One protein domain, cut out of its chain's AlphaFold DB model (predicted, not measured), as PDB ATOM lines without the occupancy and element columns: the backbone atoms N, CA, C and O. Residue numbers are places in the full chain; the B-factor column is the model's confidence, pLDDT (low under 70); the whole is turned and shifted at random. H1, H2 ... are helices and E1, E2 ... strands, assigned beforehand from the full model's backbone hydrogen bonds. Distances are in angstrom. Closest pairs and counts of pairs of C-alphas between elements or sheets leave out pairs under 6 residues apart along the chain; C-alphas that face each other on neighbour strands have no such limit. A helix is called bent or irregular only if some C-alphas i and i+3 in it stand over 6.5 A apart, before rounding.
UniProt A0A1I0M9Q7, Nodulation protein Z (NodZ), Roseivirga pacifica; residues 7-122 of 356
ATOM      1  N   HIS A   7      15.301  39.429  42.327       98.38
ATOM      2  CA  HIS A   7      16.588  40.075  42.576       98.38
ATOM      3  C   HIS A   7      17.315  39.276  43.654       98.38
ATOM      4  O   HIS A   7      17.036  39.413  44.844       98.38
ATOM      5  N   ILE A   8      18.210  38.393  43.229       98.56
ATOM      6  CA  ILE A   8      18.861  37.415  44.095       98.56
ATOM      7  C   ILE A   8      20.211  37.963  44.550       98.56
ATOM      8  O   ILE A   8      21.052  38.352  43.737       98.56
ATOM      9  N   ILE A   9      20.401  38.004  45.865       98.56
ATOM     10  CA  ILE A   9      21.589  38.520  46.539       98.56
ATOM     11  C   ILE A   9      22.310  37.319  47.148       98.56
ATOM     12  O   ILE A   9      21.819  36.722  48.105       98.56
ATOM     13  N   CYS A  10      23.451  36.956  46.577       98.12
ATOM     14  CA  CYS A  10      24.267  35.833  47.014       98.12
ATOM     15  C   CYS A  10      25.347  36.270  48.009       98.12
ATOM     16  O   CYS A  10      25.767  37.432  48.068       98.12
ATOM     17  N   GLU A  11      25.801  35.295  48.780       95.38
ATOM     18  CA  GLU A  11      26.762  35.425  49.860       95.38
ATOM     19  C   GLU A  11      28.194  35.718  49.393       95.38
ATOM     20  O   GLU A  11      28.546  35.694  48.206       95.38
ATOM     21  N   LYS A  12      29.039  35.978  50.392       90.56
ATOM     22  CA  LYS A  12      30.490  36.105  50.289       90.56
ATOM     23  C   LYS A  12      31.132  35.634  51.591       90.56
ATOM     24  O   LYS A  12      30.507  35.693  52.648       90.56
ATOM     25  N   ASP A  13      32.417  35.326  51.520       88.00
ATOM     26  CA  ASP A  13      33.278  35.072  52.675       88.00
ATOM     27  C   ASP A  13      33.543  36.369  53.470       88.00
ATOM     28  O   ASP A  13      34.572  37.030  53.323       88.00
ATOM     29  N   VAL A  14      32.574  36.783  54.285       87.81
ATOM     30  CA  VAL A  14      32.644  37.954  55.173       87.81
ATOM     31  C   VAL A  14      31.822  37.703  56.439       87.81
ATOM     32  O   VAL A  14      30.991  36.803  56.487       87.81
ATOM     33  N   GLY A  15      32.015  38.527  57.474       90.12
ATOM     34  CA  GLY A  15      31.174  38.458  58.674       90.12
ATOM     35  C   GLY A  15      29.709  38.817  58.390       90.12
ATOM     36  O   GLY A  15      29.431  39.639  57.511       90.12
ATOM     37  N   LEU A  16      28.790  38.259  59.185       95.06
ATOM     38  CA  LEU A  16      27.336  38.315  58.988       95.06
ATOM     39  C   LEU A  16      26.808  39.718  58.678       95.06
ATOM     40  O   LEU A  16      26.088  39.911  57.704       95.06
ATOM     41  N   PHE A  17      27.212  40.738  59.437       95.81
ATOM     42  CA  PHE A  17      26.696  42.095  59.218       95.81
ATOM     43  C   PHE A  17      27.188  42.774  57.940       95.81
ATOM     44  O   PHE A  17      26.591  43.756  57.511       95.81
ATOM     45  N   SER A  18      28.225  42.249  57.288       94.62
ATOM     46  CA  SER A  18      28.557  42.685  55.926       94.62
ATOM     47  C   SER A  18      27.548  42.129  54.915       94.62
ATOM     48  O   SER A  18      27.175  42.842  53.988       94.62
ATOM     49  N   LEU A  19      27.064  40.897  55.120       97.19
ATOM     50  CA  LEU A  19      25.984  40.295  54.329       97.19
ATOM     51  C   LEU A  19      24.645  40.994  54.602       97.19
ATOM     52  O   LEU A  19      23.939  41.372  53.677       97.19
ATOM     53  N   VAL A  20      24.320  41.295  55.861       98.44
ATOM     54  CA  VAL A  20      23.093  42.048  56.186       98.44
ATOM     55  C   VAL A  20      23.102  43.437  55.530       98.44
ATOM     56  O   VAL A  20      22.121  43.832  54.901       98.44
ATOM     57  N   GLN A  21      24.225  44.161  55.595       98.12
ATOM     58  CA  GLN A  21      24.379  45.450  54.904       98.12
ATOM     59  C   GLN A  21      24.271  45.317  53.381       98.12
ATOM     60  O   GLN A  21      23.682  46.184  52.737       98.12
ATOM     61  N   GLN A  22      24.781  44.227  52.802       97.69
ATOM     62  CA  GLN A  22      24.605  43.914  51.385       97.69
ATOM     63  C   GLN A  22      23.120  43.845  51.005       97.69
ATOM     64  O   GLN A  22      22.705  44.458  50.022       97.69
ATOM     65  N   VAL A  23      22.313  43.147  51.807       98.56
ATOM     66  CA  VAL A  23      20.870  43.025  51.573       98.56
ATOM     67  C   VAL A  23      20.178  44.378  51.683       98.56
ATOM     68  O   VAL A  23      19.489  44.786  50.749       98.56
ATOM     69  N   ILE A  24      20.427  45.115  52.772       98.62
ATOM     70  CA  ILE A  24      19.871  46.462  52.988       98.62
ATOM     71  C   ILE A  24      20.193  47.383  51.805       98.62
ATOM     72  O   ILE A  24      19.329  48.128  51.345       98.62
ATOM     73  N   SER A  25      21.422  47.305  51.283       98.38
ATOM     74  CA  SER A  25      21.878  48.107  50.148       98.38
ATOM     75  C   SER A  25      21.079  47.855  48.868       98.38
ATOM     76  O   SER A  25      20.764  48.800  48.142       98.38
ATOM     77  N   HIS A  26      20.740  46.591  48.601       98.62
ATOM     78  CA  HIS A  26      20.141  46.155  47.341       98.62
ATOM     79  C   HIS A  26      18.609  46.168  47.319       98.62
ATOM     80  O   HIS A  26      18.044  46.201  46.225       98.62
ATOM     81  N   ILE A  27      17.931  46.173  48.473       98.62
ATOM     82  CA  ILE A  27      16.459  46.188  48.520       98.62
ATOM     83  C   ILE A  27      15.855  47.347  47.703       98.62
ATOM     84  O   ILE A  27      14.970  47.065  46.898       98.62
ATOM     85  N   PRO A  28      16.308  48.616  47.817       98.12
ATOM     86  CA  PRO A  28      15.713  49.711  47.043       98.12
ATOM     87  C   PRO A  28      15.778  49.498  45.530       98.12
ATOM     88  O   PRO A  28      14.759  49.645  44.863       98.12
ATOM     89  N   LEU A  29      16.931  49.062  45.012       98.06
ATOM     90  CA  LEU A  29      17.105  48.736  43.596       98.06
ATOM     91  C   LEU A  29      16.154  47.616  43.151       98.06
ATOM     92  O   LEU A  29      15.552  47.708  42.086       98.06
ATOM     93  N   ALA A  30      16.015  46.559  43.955       98.12
ATOM     94  CA  ALA A  30      15.116  45.453  43.633       98.12
ATOM     95  C   ALA A  30      13.663  45.935  43.514       98.12
ATOM     96  O   ALA A  30      12.989  45.626  42.533       98.12
ATOM     97  N   LEU A  31      13.207  46.728  44.487       96.81
ATOM     98  CA  LEU A  31      11.839  47.246  44.531       96.81
ATOM     99  C   LEU A  31      11.560  48.256  43.412       96.81
ATOM    100  O   LEU A  31      10.499  48.186  42.801       96.81
ATOM    101  N   GLU A  32      12.509  49.148  43.111       96.75
ATOM    102  CA  GLU A  32      12.420  50.091  41.984       96.75
ATOM    103  C   GLU A  32      12.243  49.356  40.646       96.75
ATOM    104  O   GLU A  32      11.521  49.817  39.769       96.75
ATOM    105  N   GLN A  33      12.860  48.182  40.500       95.88
ATOM    106  CA  GLN A  33      12.759  47.345  39.304       95.88
ATOM    107  C   GLN A  33      11.582  46.357  39.324       95.88
ATOM    108  O   GLN A  33      11.526  45.464  38.473       95.88
ATOM    109  N   GLU A  34      10.675  46.468  40.298       96.44
ATOM    110  CA  GLU A  34       9.560  45.532  40.509       96.44
ATOM    111  C   GLU A  34      10.019  44.067  40.645       96.44
ATOM    112  O   GLU A  34       9.319  43.123  40.264       96.44
ATOM    113  N   ARG A  35      11.229  43.856  41.171       96.94
ATOM    114  CA  ARG A  35      11.790  42.535  41.458       96.94
ATOM    115  C   ARG A  35      11.617  42.216  42.935       96.94
ATOM    116  O   ARG A  35      11.748  43.070  43.806       96.94
ATOM    117  N   LYS A  36      11.379  40.943  43.229       97.38
ATOM    118  CA  LYS A  36      11.323  40.398  44.585       97.38
ATOM    119  C   LYS A  36      12.755  40.166  45.087       97.38
ATOM    120  O   LYS A  36      13.429  39.291  44.533       97.38
ATOM    121  N   PRO A  37      13.252  40.931  46.077       98.38
ATOM    122  CA  PRO A  37      14.566  40.683  46.655       98.38
ATOM    123  C   PRO A  37      14.577  39.377  47.453       98.38
ATOM    124  O   PRO A  37      13.696  39.150  48.280       98.38
ATOM    125  N   VAL A  38      15.597  38.546  47.238       98.44
ATOM    126  CA  VAL A  38      15.851  37.322  48.011       98.44
ATOM    127  C   VAL A  38      17.335  37.245  48.343       98.44
ATOM    128  O   VAL A  38      18.172  37.321  47.447       98.44
ATOM    129  N   ALA A  39      17.667  37.071  49.621       98.44
ATOM    130  CA  ALA A  39      19.012  36.697  50.041       98.44
ATOM    131  C   ALA A  39      19.133  35.170  49.983       98.44
ATOM    132  O   ALA A  39      18.441  34.465  50.719       98.44
ATOM    133  N   LEU A  40      19.977  34.671  49.081       97.94
ATOM    134  CA  LEU A  40      20.207  33.245  48.873       97.94
ATOM    135  C   LEU A  40      21.624  32.922  49.332       97.94
ATOM    136  O   LEU A  40      22.562  33.065  48.560       97.94
ATOM    137  N   TYR A  41      21.763  32.536  50.596       97.25
ATOM    138  CA  TYR A  41      23.029  32.258  51.265       97.25
ATOM    139  C   TYR A  41      23.107  30.770  51.602       97.25
ATOM    140  O   TYR A  41      22.447  30.296  52.531       97.25
ATOM    141  N   ARG A  42      23.892  30.022  50.824       93.44
ATOM    142  CA  ARG A  42      23.969  28.560  50.906       93.44
ATOM    143  C   ARG A  42      25.401  28.124  51.206       93.44
ATOM    144  O   ARG A  42      26.073  28.725  52.038       93.44
ATOM    145  N   THR A  43      25.868  27.081  50.529       91.94
ATOM    146  CA  THR A  43      27.136  26.389  50.778       91.94
ATOM    147  C   THR A  43      28.375  27.276  50.685       91.94
ATOM    148  O   THR A  43      29.432  26.865  51.156       91.94
ATOM    149  N   LYS A  44      28.285  28.486  50.109       91.31
ATOM    150  CA  LYS A  44      29.408  29.430  50.064       91.31
ATOM    151  C   LYS A  44      29.425  30.415  51.233       91.31
ATOM    152  O   LYS A  44      30.268  31.307  51.265       91.31
ATOM    153  N   CYS A  45      28.499  30.285  52.180       93.62
ATOM    154  CA  CYS A  45      28.405  31.139  53.353       93.62
ATOM    155  C   CYS A  45      29.051  30.432  54.546       93.62
ATOM    156  O   CYS A  45      28.705  29.295  54.848       93.62
ATOM    157  N   CYS A  46      29.947  31.103  55.270       91.88
ATOM    158  CA  CYS A  46      30.637  30.504  56.422       91.88
ATOM    159  C   CYS A  46      29.709  30.141  57.596       91.88
ATOM    160  O   CYS A  46      30.095  29.376  58.471       91.88
ATOM    161  N   TYR A  47      28.489  30.673  57.608       94.75
ATOM    162  CA  TYR A  47      27.461  30.353  58.596       94.75
ATOM    163  C   TYR A  47      26.582  29.165  58.179       94.75
ATOM    164  O   TYR A  47      25.730  28.759  58.958       94.75
ATOM    165  N   TRP A  48      26.720  28.651  56.952       95.94
ATOM    166  CA  TRP A  48      25.840  27.612  56.420       95.94
ATOM    167  C   TRP A  48      26.171  26.233  56.981       95.94
ATOM    168  O   TRP A  48      27.334  25.834  57.049       95.94
ATOM    169  N   THR A  49      25.129  25.480  57.314       94.62
ATOM    170  CA  THR A  49      25.209  24.109  57.813       94.62
ATOM    171  C   THR A  49      24.424  23.171  56.896       94.62
ATOM    172  O   THR A  49      23.375  23.540  56.362       94.62
ATOM    173  N   ALA A  50      24.916  21.938  56.733       93.06
ATOM    174  CA  ALA A  50      24.254  20.926  55.906       93.06
ATOM    175  C   ALA A  50      22.848  20.586  56.415       93.06
ATOM    176  O   ALA A  50      21.909  20.538  55.626       93.06
ATOM    177  N   GLU A  51      22.703  20.472  57.736       93.62
ATOM    178  CA  GLU A  51      21.428  20.129  58.379       93.62
ATOM    179  C   GLU A  51      20.500  21.329  58.585       93.62
ATOM    180  O   GLU A  51      19.417  21.197  59.151       93.62
ATOM    181  N   GLY A  52      20.913  22.516  58.136       95.44
ATOM    182  CA  GLY A  52      20.203  23.748  58.433       95.44
ATOM    183  C   GLY A  52      20.365  24.207  59.885       95.44
ATOM    184  O   GLY A  52      21.153  23.665  60.670       95.44
ATOM    185  N   TYR A  53      19.640  25.269  60.221       96.31
ATOM    186  CA  TYR A  53      19.634  25.881  61.545       96.31
ATOM    187  C   TYR A  53      18.249  26.470  61.826       96.31
ATOM    188  O   TYR A  53      17.709  27.212  61.001       96.31
ATOM    189  N   MET A  54      17.671  26.130  62.983       94.31
ATOM    190  CA  MET A  54      16.338  26.581  63.414       94.31
ATOM    191  C   MET A  54      15.258  26.381  62.331       94.31
ATOM    192  O   MET A  54      14.529  27.310  61.983       94.31
ATOM    193  N   ASP A  55      15.182  25.179  61.754       93.50
ATOM    194  CA  ASP A  55      14.223  24.782  60.701       93.50
ATOM    195  C   ASP A  55      14.359  25.523  59.357       93.50
ATOM    196  O   ASP A  55      13.444  25.516  58.533       93.50
ATOM    197  N   ALA A  56      15.498  26.168  59.105       95.81
ATOM    198  CA  ALA A  56      15.798  26.810  57.830       95.81
ATOM    199  C   ALA A  56      17.067  26.228  57.197       95.81
ATOM    200  O   ALA A  56      17.985  25.797  57.890       95.81
ATOM    201  N   THR A  57      17.145  26.254  55.863       95.56
ATOM    202  CA  THR A  57      18.296  25.754  55.076       95.56
ATOM    203  C   THR A  57      19.076  26.865  54.360       95.56
ATOM    204  O   THR A  57      20.084  26.602  53.702       95.56
ATOM    205  N   ASN A  58      18.589  28.105  54.447       97.25
ATOM    206  CA  ASN A  58      19.185  29.317  53.887       97.25
ATOM    207  C   ASN A  58      19.673  30.200  55.042       97.25
ATOM    208  O   ASN A  58      18.878  30.511  55.924       97.25
ATOM    209  N   VAL A  59      20.935  30.644  55.032       98.12
ATOM    210  CA  VAL A  59      21.529  31.360  56.183       98.12
ATOM    211  C   VAL A  59      20.787  32.650  56.521       98.12
ATOM    212  O   VAL A  59      20.657  32.987  57.692       98.12
ATOM    213  N   TRP A  60      20.271  33.387  55.530       98.56
ATOM    214  CA  TRP A  60      19.429  34.554  55.828       98.56
ATOM    215  C   TRP A  60      18.225  34.159  56.692       98.56
ATOM    216  O   TRP A  60      17.934  34.811  57.693       98.56
ATOM    217  N   GLU A  61      17.583  33.047  56.335       98.31
ATOM    218  CA  GLU A  61      16.399  32.504  57.004       98.31
ATOM    219  C   GLU A  61      16.713  31.757  58.306       98.31
ATOM    220  O   GLU A  61      15.794  31.409  59.050       98.31
ATOM    221  N   TYR A  62      17.992  31.557  58.640       98.25
ATOM    222  CA  TYR A  62      18.372  31.134  59.988       98.25
ATOM    223  C   TYR A  62      17.932  32.199  60.993       98.25
ATOM    224  O   TYR A  62      17.310  31.869  61.996       98.25
ATOM    225  N   TYR A  63      18.182  33.479  60.686       98.62
ATOM    226  CA  TYR A  63      18.037  34.574  61.652       98.62
ATOM    227  C   TYR A  63      16.913  35.560  61.332       98.62
ATOM    228  O   TYR A  63      16.361  36.187  62.236       98.62
ATOM    229  N   PHE A  64      16.562  35.721  60.059       98.69
ATOM    230  CA  PHE A  64      15.562  36.682  59.603       98.69
ATOM    231  C   PHE A  64      14.416  35.974  58.886       98.69
ATOM    232  O   PHE A  64      14.564  34.893  58.332       98.69
ATOM    233  N   GLU A  65      13.244  36.586  58.874       98.38
ATOM    234  CA  GLU A  65      12.172  36.183  57.974       98.38
ATOM    235  C   GLU A  65      12.560  36.445  56.505       98.38
ATOM    236  O   GLU A  65      13.441  37.273  56.223       98.38
ATOM    237  N   PRO A  66      11.864  35.822  55.538       98.25
ATOM    238  CA  PRO A  66      11.949  36.224  54.141       98.25
ATOM    239  C   PRO A  66      11.796  37.742  53.959       98.25
ATOM    240  O   PRO A  66      10.896  38.370  54.533       98.25
ATOM    241  N   ILE A  67      12.659  38.333  53.122       98.31
ATOM    242  CA  ILE A  67      12.689  39.786  52.852       98.31
ATOM    243  C   ILE A  67      11.295  40.288  52.441       98.31
ATOM    244  O   ILE A  67      10.810  41.325  52.915       98.31
ATOM    245  N   ILE A  68      10.629  39.503  51.592       96.88
ATOM    246  CA  ILE A  68       9.205  39.600  51.283       96.88
ATOM    247  C   ILE A  68       8.530  38.366  51.896       96.88
ATOM    248  O   ILE A  68       8.873  37.244  51.531       96.88
ATOM    249  N   ALA A  69       7.611  38.576  52.843       90.88
ATOM    250  CA  ALA A  69       7.112  37.538  53.755       90.88
ATOM    251  C   ALA A  69       6.565  36.280  53.051       90.88
ATOM    252  O   ALA A  69       6.818  35.161  53.485       90.88
ATOM    253  N   ASP A  70       5.856  36.448  51.936       91.00
ATOM    254  CA  ASP A  70       5.258  35.359  51.157       91.00
ATOM    255  C   ASP A  70       6.189  34.807  50.060       91.00
ATOM    256  O   ASP A  70       5.767  33.984  49.243       91.00
ATOM    257  N   GLN A  71       7.452  35.237  50.024       94.19
ATOM    258  CA  GLN A  71       8.448  34.854  49.022       94.19
ATOM    259  C   GLN A  71       9.751  34.359  49.690       94.19
ATOM    260  O   GLN A  71      10.800  34.985  49.521       94.19
ATOM    261  N   PRO A  72       9.711  33.249  50.459       95.38
ATOM    262  CA  PRO A  72      10.925  32.618  50.982       95.38
ATOM    263  C   PRO A  72      11.834  32.116  49.859       95.38
ATOM    264  O   PRO A  72      11.377  31.845  48.744       95.38
ATOM    265  N   SER A  73      13.118  31.931  50.172       95.12
ATOM    266  CA  SER A  73      14.109  31.389  49.235       95.12
ATOM    267  C   SER A  73      13.711  30.016  48.683       95.12
ATOM    268  O   SER A  73      14.007  29.726  47.527       95.12
ATOM    269  N   SER A  74      12.955  29.215  49.441       94.69
ATOM    270  CA  SER A  74      12.417  27.918  49.003       94.69
ATOM    271  C   SER A  74      11.412  27.999  47.847       94.69
ATOM    272  O   SER A  74      11.155  26.988  47.201       94.69
ATOM    273  N   LYS A  75      10.857  29.183  47.541       94.94
ATOM    274  CA  LYS A  75      10.006  29.401  46.356       94.94
ATOM    275  C   LYS A  75      10.795  29.702  45.081       94.94
ATOM    276  O   LYS A  75      10.181  29.833  44.019       94.94
ATOM    277  N   LEU A  76      12.119  29.851  45.153       95.06
ATOM    278  CA  LEU A  76      12.933  30.012  43.952       95.06
ATOM    279  C   LEU A  76      12.905  28.715  43.121       95.06
ATOM    280  O   LEU A  76      13.120  27.640  43.678       95.06
ATOM    281  N   PRO A  77      12.681  28.796  41.797       94.06
ATOM    282  CA  PRO A  77      12.814  27.650  40.904       94.06
ATOM    283  C   PRO A  77      14.176  26.958  41.039       94.06
ATOM    284  O   PRO A  77      15.214  27.622  41.002       94.06
ATOM    285  N   GLU A  78      14.171  25.628  41.118       94.25
ATOM    286  CA  GLU A  78      15.383  24.809  41.267       94.25
ATOM    287  C   GLU A  78      16.415  25.097  40.171       94.25
ATOM    288  O   GLU A  78      17.583  25.328  40.471       94.25
ATOM    289  N   SER A  79      15.967  25.262  38.922       94.88
ATOM    290  CA  SER A  79      16.832  25.606  37.787       94.88
ATOM    291  C   SER A  79      17.604  26.920  37.973       94.88
ATOM    292  O   SER A  79      18.723  27.060  37.484       94.88
ATOM    293  N   ILE A  80      17.026  27.909  38.671       95.94
ATOM    294  CA  ILE A  80      17.721  29.164  38.997       95.94
ATOM    295  C   ILE A  80      18.793  28.890  40.051       95.94
ATOM    296  O   ILE A  80      19.917  29.371  39.928       95.94
ATOM    297  N   VAL A  81      18.464  28.105  41.077       95.69
ATOM    298  CA  VAL A  81      19.389  27.766  42.163       95.69
ATOM    299  C   VAL A  81      20.582  26.953  41.641       95.69
ATOM    300  O   VAL A  81      21.728  27.278  41.955       95.69
ATOM    301  N   GLU A  82      20.346  25.952  40.794       95.44
ATOM    302  CA  GLU A  82      21.390  25.163  40.125       95.44
ATOM    303  C   GLU A  82      22.284  26.023  39.223       95.44
ATOM    304  O   GLU A  82      23.515  25.887  39.227       95.44
ATOM    305  N   HIS A  83      21.685  26.960  38.480       95.56
ATOM    306  CA  HIS A  83      22.447  27.898  37.665       95.56
ATOM    307  C   HIS A  83      23.357  28.779  38.525       95.56
ATOM    308  O   HIS A  83      24.534  28.925  38.213       95.56
ATOM    309  N   ILE A  84      22.858  29.324  39.636       96.19
ATOM    310  CA  ILE A  84      23.662  30.154  40.548       96.19
ATOM    311  C   ILE A  84      24.816  29.349  41.157       96.19
ATOM    312  O   ILE A  84      25.930  29.864  41.268       96.19
ATOM    313  N   ASN A  85      24.581  28.083  41.512       92.62
ATOM    314  CA  ASN A  85      25.620  27.203  42.050       92.62
ATOM    315  C   ASN A  85      26.759  26.968  41.044       92.62
ATOM    316  O   ASN A  85      27.930  26.985  41.427       92.62
ATOM    317  N   SER A  86      26.424  26.797  39.762       93.00
ATOM    318  CA  SER A  86      27.398  26.604  38.676       93.00
ATOM    319  C   SER A  86      28.026  27.913  38.173       93.00
ATOM    320  O   SER A  86      29.184  27.920  37.762       93.00
ATOM    321  N   HIS A  87      27.306  29.033  38.260       94.25
ATOM    322  CA  HIS A  87      27.690  30.347  37.732       94.25
ATOM    323  C   HIS A  87      27.587  31.422  38.818       94.25
ATOM    324  O   HIS A  87      26.823  32.384  38.725       94.25
ATOM    325  N   PHE A  88      28.354  31.263  39.891       94.75
ATOM    326  CA  PHE A  88      28.272  32.172  41.030       94.75
ATOM    327  C   PHE A  88      28.749  33.592  40.657       94.75
ATOM    328  O   PHE A  88      29.795  33.725  40.013       94.75
ATOM    329  N   PRO A  89      28.031  34.667  41.047       94.56
ATOM    330  CA  PRO A  89      28.445  36.031  40.730       94.56
ATOM    331  C   PRO A  89      29.788  36.372  41.391       94.56
ATOM    332  O   PRO A  89      30.142  35.849  42.450       94.56
ATOM    333  N   HIS A  90      30.541  37.283  40.778       91.31
ATOM    334  CA  HIS A  90      31.791  37.782  41.342       91.31
ATOM    335  C   HIS A  90      31.631  39.232  41.795       91.31
ATOM    336  O   HIS A  90      31.186  40.089  41.034       91.31
ATOM    337  N   PHE A  91      32.051  39.518  43.024       87.50
ATOM    338  CA  PHE A  91      31.677  40.742  43.735       87.50
ATOM    339  C   PHE A  91      32.231  42.042  43.154       87.50
ATOM    340  O   PHE A  91      31.749  43.119  43.500       87.50
ATOM    341  N   GLU A  92      33.280  41.965  42.338       89.38
ATOM    342  CA  GLU A  92      33.830  43.129  41.632       89.38
ATOM    343  C   GLU A  92      32.918  43.604  40.494       89.38
ATOM    344  O   GLU A  92      33.039  44.740  40.045       89.38
ATOM    345  N   TYR A  93      31.989  42.753  40.059       94.69
ATOM    346  CA  TYR A  93      31.022  43.038  39.012       94.69
ATOM    347  C   TYR A  93      29.654  43.335  39.632       94.69
ATOM    348  O   TYR A  93      29.385  42.935  40.768       94.69
ATOM    349  N   PRO A  94      28.757  44.024  38.907       95.44
ATOM    350  CA  PRO A  94      27.418  44.289  39.415       95.44
ATOM    351  C   PRO A  94      26.613  43.000  39.611       95.44
ATOM    352  O   PRO A  94      25.711  42.974  40.436       95.44
ATOM    353  N   GLY A  95      26.939  41.928  38.894       96.44
ATOM    354  CA  GLY A  95      26.137  40.714  38.826       96.44
ATOM    355  C   GLY A  95      25.821  40.381  37.375       96.44
ATOM    356  O   GLY A  95      26.498  40.868  36.467       96.44
ATOM    357  N   TYR A  96      24.796  39.569  37.157       97.31
ATOM    358  CA  TYR A  96      24.338  39.187  35.825       97.31
ATOM    359  C   TYR A  96      22.826  38.945  35.812       97.31
ATOM    360  O   TYR A  96      22.203  38.723  36.850       97.31
ATOM    361  N   TYR A  97      22.240  38.985  34.619       96.56
ATOM    362  CA  TYR A  97      20.879  38.514  34.387       96.56
ATOM    363  C   TYR A  97      20.934  37.052  33.956       96.56
ATOM    364  O   TYR A  97      21.589  36.733  32.967       96.56
ATOM    365  N   PHE A  98      20.264  36.165  34.694       94.56
ATOM    366  CA  PHE A  98      20.050  34.784  34.246       94.56
ATOM    367  C   PHE A  98      19.047  34.756  33.082       94.56
ATOM    368  O   PHE A  98      19.214  34.023  32.114       94.56
ATOM    369  N   ASN A  99      18.023  35.607  33.172       93.38
ATOM    370  CA  ASN A  99      17.094  35.969  32.105       93.38
ATOM    371  C   ASN A  99      16.488  37.353  32.418       93.38
ATOM    372  O   ASN A  99      16.822  37.968  33.432       93.38
ATOM    373  N   GLU A 100      15.564  37.836  31.585       92.00
ATOM    374  CA  GLU A 100      14.880  39.132  31.759       92.00
ATOM    375  C   GLU A 100      14.218  39.319  33.146       92.00
ATOM    376  O   GLU A 100      14.159  40.426  33.694       92.00
ATOM    377  N   ASN A 101      13.790  38.222  33.775       94.81
ATOM    378  CA  ASN A 101      13.075  38.211  35.045       94.81
ATOM    379  C   ASN A 101      13.988  37.970  36.254       94.81
ATOM    380  O   ASN A 101      13.552  38.211  37.375       94.81
ATOM    381  N   VAL A 102      15.256  37.594  36.084       97.38
ATOM    382  CA  VAL A 102      16.119  37.201  37.211       97.38
ATOM    383  C   VAL A 102      17.465  37.909  37.148       97.38
ATOM    384  O   VAL A 102      18.291  37.610  36.286       97.38
ATOM    385  N   PHE A 103      17.699  38.809  38.101       98.19
ATOM    386  CA  PHE A 103      19.003  39.425  38.337       98.19
ATOM    387  C   PHE A 103      19.686  38.767  39.537       98.19
ATOM    388  O   PHE A 103      19.049  38.570  40.570       98.19
ATOM    389  N   VAL A 104      20.973  38.453  39.408       98.44
ATOM    390  CA  VAL A 104      21.781  37.788  40.438       98.44
ATOM    391  C   VAL A 104      23.022  38.629  40.726       98.44
ATOM    392  O   VAL A 104      23.746  39.014  39.809       98.44
ATOM    393  N   THR A 105      23.305  38.899  41.998       98.19
ATOM    394  CA  THR A 105      24.474  39.682  42.419       98.19
ATOM    395  C   THR A 105      25.064  39.182  43.729       98.19
ATOM    396  O   THR A 105      24.354  38.667  44.580       98.19
ATOM    397  N   ASN A 106      26.362  39.394  43.929       96.38
ATOM    398  CA  ASN A 106      26.991  39.403  45.250       96.38
ATOM    399  C   ASN A 106      27.841  40.672  45.458       96.38
ATOM    400  O   ASN A 106      28.833  40.668  46.184       96.38
ATOM    401  N   ASN A 107      27.493  41.782  44.808       95.69
ATOM    402  CA  ASN A 107      28.122  43.075  45.075       95.69
ATOM    403  C   ASN A 107      27.580  43.682  46.386       95.69
ATOM    404  O   ASN A 107      26.524  43.280  46.856       95.69
ATOM    405  N   PHE A 108      28.291  44.645  46.983       94.38
ATOM    406  CA  PHE A 108      27.836  45.387  48.175       94.38
ATOM    407  C   PHE A 108      26.984  46.623  47.837       94.38
ATOM    408  O   PHE A 108      26.865  47.536  48.650       94.38
ATOM    409  N   GLY A 109      26.475  46.709  46.609       93.56
ATOM    410  CA  GLY A 109      25.779  47.880  46.085       93.56
ATOM    411  C   GLY A 109      26.673  49.099  45.837       93.56
ATOM    412  O   GLY A 109      26.161  50.160  45.512       93.56
ATOM    413  N   ASN A 110      27.998  48.988  45.952       92.50
ATOM    414  CA  ASN A 110      28.931  50.103  45.749       92.50
ATOM    415  C   ASN A 110      29.548  50.146  44.337       92.50
ATOM    416  O   ASN A 110      30.379  51.010  44.052       92.50
ATOM    417  N   HIS A 111      29.188  49.210  43.455       94.31
ATOM    418  CA  HIS A 111      29.641  49.231  42.067       94.31
ATOM    419  C   HIS A 111      29.073  50.447  41.313       94.31
ATOM    420  O   HIS A 111      27.920  50.830  41.507       94.31
ATOM    421  N   ARG A 112      29.849  51.020  40.379       93.75
ATOM    422  CA  ARG A 112      29.464  52.219  39.601       93.75
ATOM    423  C   ARG A 112      28.104  52.103  38.897       93.75
ATOM    424  O   ARG A 112      27.398  53.095  38.771       93.75
ATOM    425  N   ALA A 113      27.730  50.890  38.487       93.88
ATOM    426  CA  ALA A 113      26.439  50.567  37.867       93.88
ATOM    427  C   ALA A 113      25.224  50.877  38.757       93.88
ATOM    428  O   ALA A 113      24.117  51.066  38.258       93.88
ATOM    429  N   PHE A 114      25.433  50.899  40.072       95.31
ATOM    430  CA  PHE A 114      24.395  51.092  41.076       95.31
ATOM    431  C   PHE A 114      24.366  52.505  41.649       95.31
ATOM    432  O   PHE A 114      23.591  52.775  42.563       95.31
ATOM    433  N   LYS A 115      25.192  53.419  41.124       93.31
ATOM    434  CA  LYS A 115      25.265  54.798  41.606       93.31
ATOM    435  C   LYS A 115      23.866  55.425  41.640       93.31
ATOM    436  O   LYS A 115      23.216  55.543  40.606       93.31
ATOM    437  N   GLY A 116      23.431  55.819  42.837       92.94
ATOM    438  CA  GLY A 116      22.123  56.435  43.082       92.94
ATOM    439  C   GLY A 116      20.935  55.467  43.164       92.94
ATOM    440  O   GLY A 116      19.835  55.930  43.425       92.94
ATOM    441  N   LYS A 117      21.141  54.158  42.973       95.19
ATOM    442  CA  LYS A 117      20.072  53.139  42.958       95.19
ATOM    443  C   LYS A 117      20.084  52.231  44.190       95.19
ATOM    444  O   LYS A 117      19.057  51.722  44.621       95.19
ATOM    445  N   THR A 118      21.260  52.011  44.766       97.12
ATOM    446  CA  THR A 118      21.468  51.253  46.010       97.12
ATOM    447  C   THR A 118      21.814  52.194  47.161       97.12
ATOM    448  O   THR A 118      22.303  53.309  46.954       97.12
ATOM    449  N   LEU A 119      21.627  51.736  48.403       96.62
ATOM    450  CA  LEU A 119      22.157  52.459  49.564       96.62
ATOM    451  C   LEU A 119      23.652  52.169  49.694       96.62
ATOM    452  O   LEU A 119      24.053  51.054  50.028       96.62
ATOM    453  N   THR A 120      24.494  53.168  49.436       94.75
ATOM    454  CA  THR A 120      25.946  53.023  49.601       94.75
ATOM    455  C   THR A 120      26.302  53.105  51.082       94.75
ATOM    456  O   THR A 120      26.470  54.189  51.632       94.75
ATOM    457  N   ILE A 121      26.417  51.947  51.733       95.00
ATOM    458  CA  ILE A 121      26.765  51.873  53.154       95.00
ATOM    459  C   ILE A 121      28.286  52.038  53.315       95.00
ATOM    460  O   ILE A 121      29.056  51.307  52.676       95.00
ATOM    461  N   PRO A 122      28.760  52.989  54.142       91.75
ATOM    462  CA  PRO A 122      30.184  53.178  54.349       91.75
ATOM    463  C   PRO A 122      30.807  51.980  55.071       91.75
ATOM    464  O   PRO A 122      30.177  51.246  55.833       91.75
TER     465      PRO A 122
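This is residues 7 to 122 of the 356 residues of the protein "Nodulation protein Z (NodZ)" of Roseivirga pacifica (UniProt A0A1I0M9Q7). A small twisted sheet of four strands, E2, E1, E4, E3, runs through the middle, with the long helix H1 laid over E2 and E1 on one face and the shorter helix H3 on the opposite face. The small helix H2 sits by E2, and long stretches without a named element, residues 41 to 58, 64 to 77 and 106 to 122, make much of the rest. The printed part has 116 residues, with three named helices and four named strands in the chain order E1, H1, E2, H2, H3, E3, E4; the sheet is mixed. The class is mixed, helices and strands, with 48 residues, under half, in named elements. The whole is compact, with a radius of gyration of the C-alphas of 13.1 A and spans of 39 by 31 by 27 A.

The inner strand E1, residues 7 to 10, is parallel to the edge strand E2, residues 36 to 40, at 14 degrees; N 9 and O 38 are 2.8 A apart, within hydrogen-bond range. E1 is also parallel to the inner strand E4, residues 102 to 105, at 32 degrees, with N 8 and O 103 2.8 A apart. E4 and the edge strand E3, residues 96 to 99, form an antiparallel hairpin at 162 degrees, with N 98 and O 102 2.9 A apart. The sheet is only just strongly twisted, its C-alphas lying up to 4.1 A off their best plane. H1, residues 16 to 32, is on the sheet at a height of 8.1 A, over E2 and E1, and runs along the strands, at 14 degrees to E1 on the local plane; the closest C-alphas of H1 and E2, those of Ala 30 and Pro 37, are 5.7 A apart. E1, H1 and E2 form a strand-helix-strand unit, two parallel neighbour strands joined through a helix, with a right-handed crossover. H3, residues 78 to 86, is on the opposite face at a height of 8.5 A, only just over none of the strands, with 2 C-alphas falling on E1 and 2 on E4. H2, residues 59 to 63, only grazes the sheet with residues 59 to 61; H1 and H2 are near each other, with 5 pairs of C-alphas within 10 A. H1 and H3 are apart. Every O i to N i+4 pair is within hydrogen-bond range in H3, against 11 of 13 in H1 and 0 of 1 in H2, where 2 of 2 O i to N i+3 pairs are.

E1 begins at C-alpha 7, (16.588, 40.075, 42.576). H1 is 25.5 A long and ends at C-alpha 32, (12.420, 50.091, 41.984); it is irregular, with C-alphas 25 and 28 7.1 A apart, and has a kink of 26 degrees near residue 26. H3 is 12.4 A long, E2 12.2 A and E4 10.2 A. E4 ends at C-alpha 105, (24.474, 39.682, 42.419).

The two C-alphas farthest apart, those of Glu 51 and Gly 116, are 39.4 A apart. The links E2 to H2, 18 residues, and H2 to H3, 14 residues, are long. The printed part has no cut; its mean pLDDT is 95.4, and no printed residue is under 70.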